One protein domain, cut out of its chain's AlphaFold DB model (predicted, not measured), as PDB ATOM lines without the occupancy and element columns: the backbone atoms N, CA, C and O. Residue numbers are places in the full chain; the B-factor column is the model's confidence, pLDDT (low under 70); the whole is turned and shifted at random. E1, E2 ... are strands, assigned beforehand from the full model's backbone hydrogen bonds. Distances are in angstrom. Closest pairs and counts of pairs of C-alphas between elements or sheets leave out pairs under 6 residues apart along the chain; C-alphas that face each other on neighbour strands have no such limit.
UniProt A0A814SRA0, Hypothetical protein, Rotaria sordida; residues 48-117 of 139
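This is residues 48 to 117 of the 139 residues of the protein "Hypothetical protein" of Rotaria sordida (UniProt A0A814SRA0). What shape do these atoms make? They make a small, uneven sandwich of two sheets partly face to face: a strongly twisted sheet of five strands, with the two-strand sheet of E1 and E4 over E2 and E5, while the edge strand E7 lies apart from both E1 and E4. How is it made up? The 70 printed residues hold no named helix and seven named strands, E1 to E7 in chain order; the class is all strand, the large sheet runs E3, E2, E5, E6, E7, and both sheets are antiparallel. How large is it? It is compact, with a radius of gyration of the C-alphas of 12.1 A, and its elongated outline spans 36 by 23 by 19 A.

How is the large sheet joined? E5, residues 86 to 91, is an inner strand with staggered pairing: residues 86 to 88 pair with E6, residues 101 to 107, and residues 89 to 91 with E2, residues 59 to 62. N 88 and O 102 are 2.8 A apart, and so are N 62 and O 89, both within hydrogen-bond range. What stands at its edges? E7, residues 110 to 116, forms a hairpin with E6, with N 105 and O 112 2.9 A apart; E5, E6 and E7 are a meander, each strand the antiparallel neighbour of the one before. E3, residues 70 to 72, forms a hairpin with E2, with N 61 and O 70 2.8 A apart. What faces this sheet? E1, residues 48 to 52, and E4, residues 77 to 82, are antiparallel at 151 degrees, with N 49 and O 80 2.9 A apart; the two sheets form a sandwich, two sheets face to face, their facing parts 7.7 A centre to centre. The closest C-alphas of E1 and E2 are those of Val 51 and Val 61, 7.8 A apart, and those of E4 and E6 are Asn 82 and Ile 104, 7.0 A apart.

Where do the strands begin and end? E1 begins at C-alpha 48, (449.295, 479.943, 386.604), and E7 ends at C-alpha 116, (461.934, 488.494, 398.289). Which are longest? E6 and E7 each measure 19.3 A from first to last C-alpha, E5 16.3 A, E4 15.6 A and E1 13.2 A. And the shortest? E2 measures 9.5 A and E3 6.4 A.

How far does it reach? The two C-alphas farthest apart, those of Gly 94 and Asn 108, are 37.9 A apart. Is anything missing, or any link long? The printed part has no cut; the links E3 to E4, E4 to E5 and E6 to E7 are tight, and the other three are short. Where is confidence low? The mean pLDDT of the printed part is 87.2, and residue 84 is under 70.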
ATOM      1  N   LYS A  48     450.526 479.942 385.804       86.88
ATOM      2  CA  LYS A  48     449.295 479.943 386.604       86.88
ATOM      3  C   LYS A  48     449.646 479.934 388.085       86.88
ATOM      4  O   LYS A  48     450.247 478.976 388.567       86.88
ATOM      5  N   VAL A  49     449.193 480.947 388.811       88.69
ATOM      6  CA  VAL A  49     449.460 481.110 390.243       88.69
ATOM      7  C   VAL A  49     448.168 480.929 391.025       88.69
ATOM      8  O   VAL A  49     447.141 481.533 390.708       88.69
ATOM      9  N   ARG A  50     448.218 480.098 392.072       91.62
ATOM     10  CA  ARG A  50     447.165 480.026 393.090       91.62
ATOM     11  C   ARG A  50     447.677 480.634 394.384       91.62
ATOM     12  O   ARG A  50     448.592 480.083 394.992       91.62
ATOM     13  N   VAL A  51     447.009 481.673 394.860       93.31
ATOM     14  CA  VAL A  51     447.270 482.246 396.182       93.31
ATOM     15  C   VAL A  51     446.264 481.687 397.174       93.31
ATOM     16  O   VAL A  51     445.059 481.748 396.941       93.31
ATOM     17  N   LYS A  52     446.755 481.126 398.283       95.38
ATOM     18  CA  LYS A  52     445.931 480.615 399.385       95.38
ATOM     19  C   LYS A  52     446.139 481.496 400.608       95.38
ATOM     20  O   LYS A  52     447.220 481.486 401.189       95.38
ATOM     21  N   ASN A  53     445.096 482.203 401.027       94.62
ATOM     22  CA  ASN A  53     445.127 482.980 402.253       94.62
ATOM     23  C   ASN A  53     444.954 482.038 403.454       94.62
ATOM     24  O   ASN A  53     443.871 481.510 403.693       94.62
ATOM     25  N   LYS A  54     446.030 481.805 404.210       95.00
ATOM     26  CA  LYS A  54     445.993 481.032 405.464       95.00
ATOM     27  C   LYS A  54     445.822 481.902 406.708       95.00
ATOM     28  O   LYS A  54     445.747 481.365 407.809       95.00
ATOM     29  N   CYS A  55     445.721 483.216 406.541       91.50
ATOM     30  CA  CYS A  55     445.400 484.128 407.622       91.50
ATOM     31  C   CYS A  55     443.910 484.027 407.987       91.50
ATOM     32  O   CYS A  55     443.043 483.718 407.168       91.50
ATOM     33  N   TRP A  56     443.621 484.340 409.245       94.62
ATOM     34  CA  TRP A  56     442.288 484.570 409.812       94.62
ATOM     35  C   TRP A  56     441.643 485.923 409.445       94.62
ATOM     36  O   TRP A  56     440.514 486.183 409.851       94.62
ATOM     37  N   TRP A  57     442.312 486.768 408.658       92.81
ATOM     38  CA  TRP A  57     441.785 488.040 408.146       92.81
ATOM     39  C   TRP A  57     441.825 488.072 406.610       92.81
ATOM     40  O   TRP A  57     442.578 487.303 406.000       92.81
ATOM     41  N   PRO A  58     441.023 488.932 405.955       93.81
ATOM     42  CA  PRO A  58     441.091 489.103 404.510       93.81
ATOM     43  C   PRO A  58     442.391 489.792 404.078       93.81
ATOM     44  O   PRO A  58     442.882 490.691 404.759       93.81
ATOM     45  N   LEU A  59     442.908 489.396 402.917       93.00
ATOM     46  CA  LEU A  59     444.079 489.998 402.277       93.00
ATOM     47  C   LEU A  59     443.695 490.543 400.902       93.00
ATOM     48  O   LEU A  59     442.908 489.915 400.190       93.00
ATOM     49  N   LYS A  60     444.264 491.681 400.514       93.38
ATOM     50  CA  LYS A  60     444.208 492.189 399.145       93.38
ATOM     51  C   LYS A  60     445.417 491.642 398.397       93.38
ATOM     52  O   LYS A  60     446.540 492.055 398.645       93.38
ATOM     53  N   VAL A  61     445.184 490.653 397.546       92.12
ATOM     54  CA  VAL A  61     446.234 489.931 396.827       92.12
ATOM     55  C   VAL A  61     446.417 490.507 395.441       92.12
ATOM     56  O   VAL A  61     445.439 490.677 394.720       92.12
ATOM     57  N   HIS A  62     447.669 490.714 395.077       91.38
ATOM     58  CA  HIS A  62     448.126 491.110 393.759       91.38
ATOM     59  C   HIS A  62     448.913 489.944 393.157       91.38
ATOM     60  O   HIS A  62     449.702 489.328 393.869       91.38
ATOM     61  N   ILE A  63     448.660 489.581 391.903       88.38
ATOM     62  CA  ILE A  63     449.302 488.452 391.200       88.38
ATOM     63  C   ILE A  63     450.121 488.939 389.994       88.38
ATOM     64  O   ILE A  63     451.117 488.302 389.637       88.38
ATOM     65  N   GLU A  64     449.722 490.070 389.409       83.81
ATOM     66  CA  GLU A  64     450.435 490.757 388.330       83.81
ATOM     67  C   GLU A  64     450.777 492.192 388.757       83.81
ATOM     68  O   GLU A  64     450.100 492.776 389.612       83.81
ATOM     69  N   ASN A  65     451.821 492.780 388.159       73.75
ATOM     70  CA  ASN A  65     452.065 494.209 388.341       73.75
ATOM     71  C   ASN A  65     450.828 494.988 387.848       73.75
ATOM     72  O   ASN A  65     450.290 494.699 386.784       73.75
ATOM     73  N   ASP A  66     450.372 495.963 388.636       76.12
ATOM     74  CA  ASP A  66     449.236 496.839 388.314       76.12
ATOM     75  C   ASP A  66     447.843 496.167 388.216       76.12
ATOM     76  O   ASP A  66     446.893 496.778 387.722       76.12
ATOM     77  N   ASP A  67     447.647 494.961 388.763       81.50
ATOM     78  CA  ASP A  67     446.359 494.235 388.707       81.50
ATOM     79  C   ASP A  67     445.218 494.823 389.574       81.50
ATOM     80  O   ASP A  67     444.126 494.257 389.660       81.50
ATOM     81  N   ASN A  68     445.459 495.961 390.237       86.12
ATOM     82  CA  ASN A  68     444.590 496.619 391.226       86.12
ATOM     83  C   ASN A  68     444.239 495.761 392.468       86.12
ATOM     84  O   ASN A  68     443.605 496.256 393.407       86.12
ATOM     85  N   GLY A  69     444.708 494.516 392.520       89.12
ATOM     86  CA  GLY A  69     444.520 493.541 393.579       89.12
ATOM     87  C   GLY A  69     443.091 493.016 393.718       89.12
ATOM     88  O   GLY A  69     442.100 493.620 393.304       89.12
ATOM     89  N   ARG A  70     442.965 491.874 394.392       92.56
ATOM     90  CA  ARG A  70     441.698 491.207 394.698       92.56
ATOM     91  C   ARG A  70     441.626 490.830 396.171       92.56
ATOM     92  O   ARG A  70     442.527 490.196 396.711       92.56
ATOM     93  N   TRP A  71     440.497 491.128 396.809       94.38
ATOM     94  CA  TRP A  71     440.225 490.665 398.167       94.38
ATOM     95  C   TRP A  71     439.997 489.149 398.217       94.38
ATOM     96  O   TRP A  71     439.098 488.619 397.560       94.38
ATOM     97  N   ILE A  72     440.783 488.468 399.050       94.50
ATOM     98  CA  ILE A  72     440.612 487.063 399.419       94.50
ATOM     99  C   ILE A  72     440.237 487.005 400.898       94.50
ATOM    100  O   ILE A  72     441.003 487.436 401.759       94.50
ATOM    101  N   GLY A  73     439.064 486.446 401.199       94.94
ATOM    102  CA  GLY A  73     438.625 486.216 402.576       94.94
ATOM    103  C   GLY A  73     439.563 485.285 403.355       94.94
ATOM    104  O   GLY A  73     440.387 484.576 402.775       94.94
ATOM    105  N   ALA A  74     439.421 485.276 404.680       94.44
ATOM    106  CA  ALA A  74     440.160 484.368 405.554       94.44
ATOM    107  C   ALA A  74     439.985 482.902 405.112       94.44
ATOM    108  O   ALA A  74     438.865 482.458 404.857       94.44
ATOM    109  N   GLY A  75     441.085 482.156 404.996       92.94
ATOM    110  CA  GLY A  75     441.066 480.761 404.535       92.94
ATOM    111  C   GLY A  75     440.779 480.555 403.038       92.94
ATOM    112  O   GLY A  75     440.798 479.411 402.582       92.94
ATOM    113  N   GLY A  76     440.495 481.623 402.283       94.88
ATOM    114  CA  GLY A  76     440.118 481.560 400.871       94.88
ATOM    115  C   GLY A  76     441.299 481.385 399.913       94.88
ATOM    116  O   GLY A  76     442.467 481.387 400.311       94.88
ATOM    117  N   ASP A  77     440.995 481.262 398.622       95.56
ATOM    118  CA  ASP A  77     441.993 481.240 397.558       95.56
ATOM    119  C   ASP A  77     441.591 482.078 396.334       95.56
ATOM    120  O   ASP A  77     440.437 482.470 396.143       95.56
ATOM    121  N   SER A  78     442.590 482.407 395.519       90.44
ATOM    122  CA  SER A  78     442.428 483.087 394.237       90.44
ATOM    123  C   SER A  78     443.398 482.509 393.221       90.44
ATOM    124  O   SER A  78     444.454 481.978 393.571       90.44
ATOM    125  N   TRP A  79     443.023 482.641 391.958       91.06
ATOM    126  CA  TRP A  79     443.833 482.274 390.813       91.06
ATOM    127  C   TRP A  79     444.146 483.508 389.985       91.06
ATOM    128  O   TRP A  79     443.297 484.388 389.850       91.06
ATOM    129  N   GLY A  80     445.331 483.507 389.396       87.19
ATOM    130  CA  GLY A  80     445.742 484.459 388.380       87.19
ATOM    131  C   GLY A  80     446.750 483.823 387.435       87.19
ATOM    132  O   GLY A  80     447.167 482.670 387.612       87.19
ATOM    133  N   THR A  81     447.105 484.583 386.414       85.88
ATOM    134  CA  THR A  81     448.295 484.314 385.613       85.88
ATOM    135  C   THR A  81     449.361 485.288 386.091       85.88
ATOM    136  O   THR A  81     449.032 486.300 386.687       85.88
ATOM    137  N   ASN A  82     450.622 484.924 385.961       79.94
ATOM    138  CA  ASN A  82     451.746 485.799 386.222       79.94
ATOM    139  C   ASN A  82     452.590 485.769 384.947       79.94
ATOM    140  O   ASN A  82     452.903 484.689 384.428       79.94
ATOM    141  N   GLY A  83     452.806 486.940 384.365       76.31
ATOM    142  CA  GLY A  83     453.479 487.123 383.095       76.31
ATOM    143  C   GLY A  83     454.995 487.017 383.204       76.31
ATOM    144  O   GLY A  83     455.573 486.396 384.096       76.31
ATOM    145  N   ARG A  84     455.676 487.612 382.223       68.75
ATOM    146  CA  ARG A  84     457.135 487.582 382.131       68.75
ATOM    147  C   ARG A  84     457.725 488.585 383.132       68.75
ATOM    148  O   ARG A  84     458.010 489.715 382.746       68.75
ATOM    149  N   SER A  85     457.979 488.144 384.368       72.81
ATOM    150  CA  SER A  85     458.535 488.929 385.497       72.81
ATOM    151  C   SER A  85     457.497 489.654 386.365       72.81
ATOM    152  O   SER A  85     457.738 490.789 386.788       72.81
ATOM    153  N   ASP A  86     456.348 489.031 386.638       83.19
ATOM    154  CA  ASP A  86     455.401 489.626 387.580       83.19
ATOM    155  C   ASP A  86     455.627 489.161 389.019       83.19
ATOM    156  O   ASP A  86     456.194 488.106 389.317       83.19
ATOM    157  N   ARG A  87     455.132 489.973 389.949       86.31
ATOM    158  CA  ARG A  87     455.236 489.741 391.386       86.31
ATOM    159  C   ARG A  87     453.864 489.420 391.944       86.31
ATOM    160  O   ARG A  87     452.866 490.010 391.547       86.31
ATOM    161  N   THR A  88     453.833 488.506 392.901       88.44
ATOM    162  CA  THR A  88     452.657 488.225 393.715       88.44
ATOM    163  C   THR A  88     452.901 488.732 395.132       88.44
ATOM    164  O   THR A  88     453.885 488.354 395.764       88.44
ATOM    165  N   TRP A  89     451.998 489.554 395.658       88.94
ATOM    166  CA  TRP A  89     452.052 490.027 397.043       88.94
ATOM    167  C   TRP A  89     450.653 490.149 397.640       88.94
ATOM    168  O   TRP A  89     449.641 489.957 396.962       88.94
ATOM    169  N   ALA A  90     450.584 490.402 398.944       88.38
ATOM    170  CA  ALA A  90     449.322 490.510 399.651       88.38
ATOM    171  C   ALA A  90     449.382 491.585 400.735       88.38
ATOM    172  O   ALA A  90     450.249 491.547 401.602       88.38
ATOM    173  N   GLU A  91     448.401 492.480 400.725       88.88
ATOM    174  CA  GLU A  91     448.278 493.582 401.673       88.88
ATOM    175  C   GLU A  91     447.171 493.277 402.688       88.88
ATOM    176  O   GLU A  91     446.071 492.835 402.332       88.88
ATOM    177  N   GLN A  92     447.425 493.535 403.971       84.75
ATOM    178  CA  GLN A  92     446.354 493.595 404.967       84.75
ATOM    179  C   GLN A  92     445.734 494.996 404.959       84.75
ATOM    180  O   GLN A  92     446.460 495.986 404.853       84.75
ATOM    181  N   PRO A  93     444.405 495.117 405.140       81.06
ATOM    182  CA  PRO A  93     443.781 496.422 405.268       81.06
ATOM    183  C   PRO A  93     444.444 497.237 406.387       81.06
ATOM    184  O   PRO A  93     444.480 496.806 407.540       81.06
ATOM    185  N   GLY A  94     444.940 498.424 406.035       79.75
ATOM    186  CA  GLY A  94     445.541 499.367 406.980       79.75
ATOM    187  C   GLY A  94     447.047 499.212 407.209       79.75
ATOM    188  O   GLY A  94     447.587 499.975 408.005       79.75
ATOM    189  N   ILE A  95     447.724 498.286 406.522       79.69
ATOM    190  CA  ILE A  95     449.189 498.169 406.523       79.69
ATOM    191  C   ILE A  95     449.697 498.557 405.133       79.69
ATOM    192  O   ILE A  95     449.219 498.027 404.135       79.69
ATOM    193  N   TRP A  96     450.641 499.500 405.075       77.56
ATOM    194  CA  TRP A  96     451.186 500.044 403.831       77.56
ATOM    195  C   TRP A  96     452.709 499.963 403.841       77.56
ATOM    196  O   TRP A  96     453.326 500.271 404.858       77.56
ATOM    197  N   GLY A  97     453.303 499.646 402.693       75.88
ATOM    198  CA  GLY A  97     454.726 499.874 402.426       75.88
ATOM    199  C   GLY A  97     455.646 498.676 402.639       75.88
ATOM    200  O   GLY A  97     456.618 498.581 401.903       75.88
ATOM    201  N   ASP A  98     455.311 497.749 403.539       83.62
ATOM    202  CA  ASP A  98     456.095 496.526 403.743       83.62
ATOM    203  C   ASP A  98     455.338 495.318 403.188       83.62
ATOM    204  O   ASP A  98     454.253 495.001 403.687       83.62
ATOM    205  N   ASN A  99     455.905 494.639 402.187       87.81
ATOM    206  CA  ASN A  99     455.329 493.469 401.524       87.81
ATOM    207  C   ASN A  99     456.364 492.354 401.340       87.81
ATOM    208  O   ASN A  99     457.360 492.517 400.641       87.81
ATOM    209  N   THR A 100     456.070 491.174 401.888       89.75
ATOM    210  CA  THR A 100     456.752 489.943 401.463       89.75
ATOM    211  C   THR A 100     456.328 489.614 400.028       89.75
ATOM    212  O   THR A 100     455.133 489.446 399.767       89.75
ATOM    213  N   LEU A 101     457.285 489.483 399.109       90.94
ATOM    214  CA  LEU A 101     457.023 489.243 397.689       90.94
ATOM    215  C   LEU A 101     457.278 487.784 397.306       90.94
ATOM    216  O   LEU A 101     458.230 487.160 397.771       90.94
ATOM    217  N   ALA A 102     456.446 487.267 396.408       91.19
ATOM    218  CA  ALA A 102     456.738 486.088 395.608       91.19
ATOM    219  C   ALA A 102     457.019 486.527 394.170       91.19
ATOM    220  O   ALA A 102     456.116 487.016 393.488       91.19
ATOM    221  N   GLU A 103     458.248 486.343 393.708       89.38
ATOM    222  CA  GLU A 103     458.657 486.715 392.353       89.38
ATOM    223  C   GLU A 103     458.620 485.468 391.470       89.38
ATOM    224  O   GLU A 103     459.078 484.396 391.876       89.38
ATOM    225  N   ILE A 104     457.999 485.570 390.294       87.12
ATOM    226  CA  ILE A 104     457.866 484.452 389.359       87.12
ATOM    227  C   ILE A 104     458.247 484.947 387.969       87.12
ATOM    228  O   ILE A 104     457.655 485.871 387.418       87.12
ATOM    229  N   ASN A 105     459.229 484.281 387.374       84.12
ATOM    230  CA  ASN A 105     459.713 484.598 386.044       84.12
ATOM    231  C   ASN A 105     459.552 483.387 385.135       84.12
ATOM    232  O   ASN A 105     459.996 482.293 385.472       84.12
ATOM    233  N   ASP A 106     458.974 483.612 383.957       82.31
ATOM    234  CA  ASP A 106     458.945 482.657 382.849       82.31
ATOM    235  C   ASP A 106     459.813 483.184 381.699       82.31
ATOM    236  O   ASP A 106     459.541 484.236 381.130       82.31
ATOM    237  N   ASP A 107     460.871 482.474 381.332       81.25
ATOM    238  CA  ASP A 107     461.622 482.722 380.103       81.25
ATOM    239  C   ASP A 107     461.416 481.564 379.133       81.25
ATOM    240  O   ASP A 107     462.200 480.612 379.075       81.25
ATOM    241  N   ASN A 108     460.334 481.657 378.360       79.38
ATOM    242  CA  ASN A 108     460.000 480.706 377.302       79.38
ATOM    243  C   ASN A 108     459.946 479.248 377.800       79.38
ATOM    244  O   ASN A 108     460.488 478.338 377.169       79.38
ATOM    245  N   GLY A 109     459.301 479.024 378.947       76.50
ATOM    246  CA  GLY A 109     459.141 477.715 379.577       76.50
ATOM    247  C   GLY A 109     460.205 477.379 380.622       76.50
ATOM    248  O   GLY A 109     460.128 476.316 381.238       76.50
ATOM    249  N   ARG A 110     461.190 478.258 380.852       79.75
ATOM    250  CA  ARG A 110     462.089 478.166 382.009       79.75
ATOM    251  C   ARG A 110     461.537 479.033 383.124       79.75
ATOM    252  O   ARG A 110     461.475 480.248 382.977       79.75
ATOM    253  N   ILE A 111     461.138 478.393 384.217       81.25
ATOM    254  CA  ILE A 111     460.502 479.070 385.343       81.25
ATOM    255  C   ILE A 111     461.499 479.177 386.492       81.25
ATOM    256  O   ILE A 111     462.044 478.162 386.929       81.25
ATOM    257  N   TRP A 112     461.685 480.387 387.006       86.62
ATOM    258  CA  TRP A 112     462.369 480.641 388.273       86.62
ATOM    259  C   TRP A 112     461.423 481.365 389.214       86.62
ATOM    260  O   TRP A 112     460.517 482.075 388.777       86.62
ATOM    261  N   TYR A 113     461.622 481.140 390.504       89.12
ATOM    262  CA  TYR A 113     460.830 481.768 391.540       89.12
ATOM    263  C   TYR A 113     461.663 481.929 392.803       89.12
ATOM    264  O   TYR A 113     462.509 481.083 393.109       89.12
ATOM    265  N   ASP A 114     461.383 482.982 393.555       91.62
ATOM    266  CA  ASP A 114     461.960 483.214 394.868       91.62
ATOM    267  C   ASP A 114     460.975 483.956 395.782       91.62
ATOM    268  O   ASP A 114     459.869 484.340 395.392       91.62
ATOM    269  N   ILE A 115     461.366 484.056 397.051       92.62
ATOM    270  CA  ILE A 115     460.702 484.904 398.034       92.62
ATOM    271  C   ILE A 115     461.650 486.059 398.313       92.62
ATOM    272  O   ILE A 115     462.789 485.836 398.734       92.62
ATOM    273  N   SER A 116     461.152 487.276 398.146       90.62
ATOM    274  CA  SER A 116     461.934 488.494 398.289       90.62
ATOM    275  C   SER A 116     461.397 489.354 399.425       90.62
ATOM    276  O   SER A 116     460.188 489.509 399.610       90.62
ATOM    277  N   LEU A 117     462.333 489.885 400.213       93.62
ATOM    278  CA  LEU A 117     462.085 490.825 401.313       93.62
ATOM    279  C   LEU A 117     462.631 492.221 400.989       93.62
ATOM    280  O   LEU A 117     462.865 493.023 401.893       93.62
TER     281      LEU A 117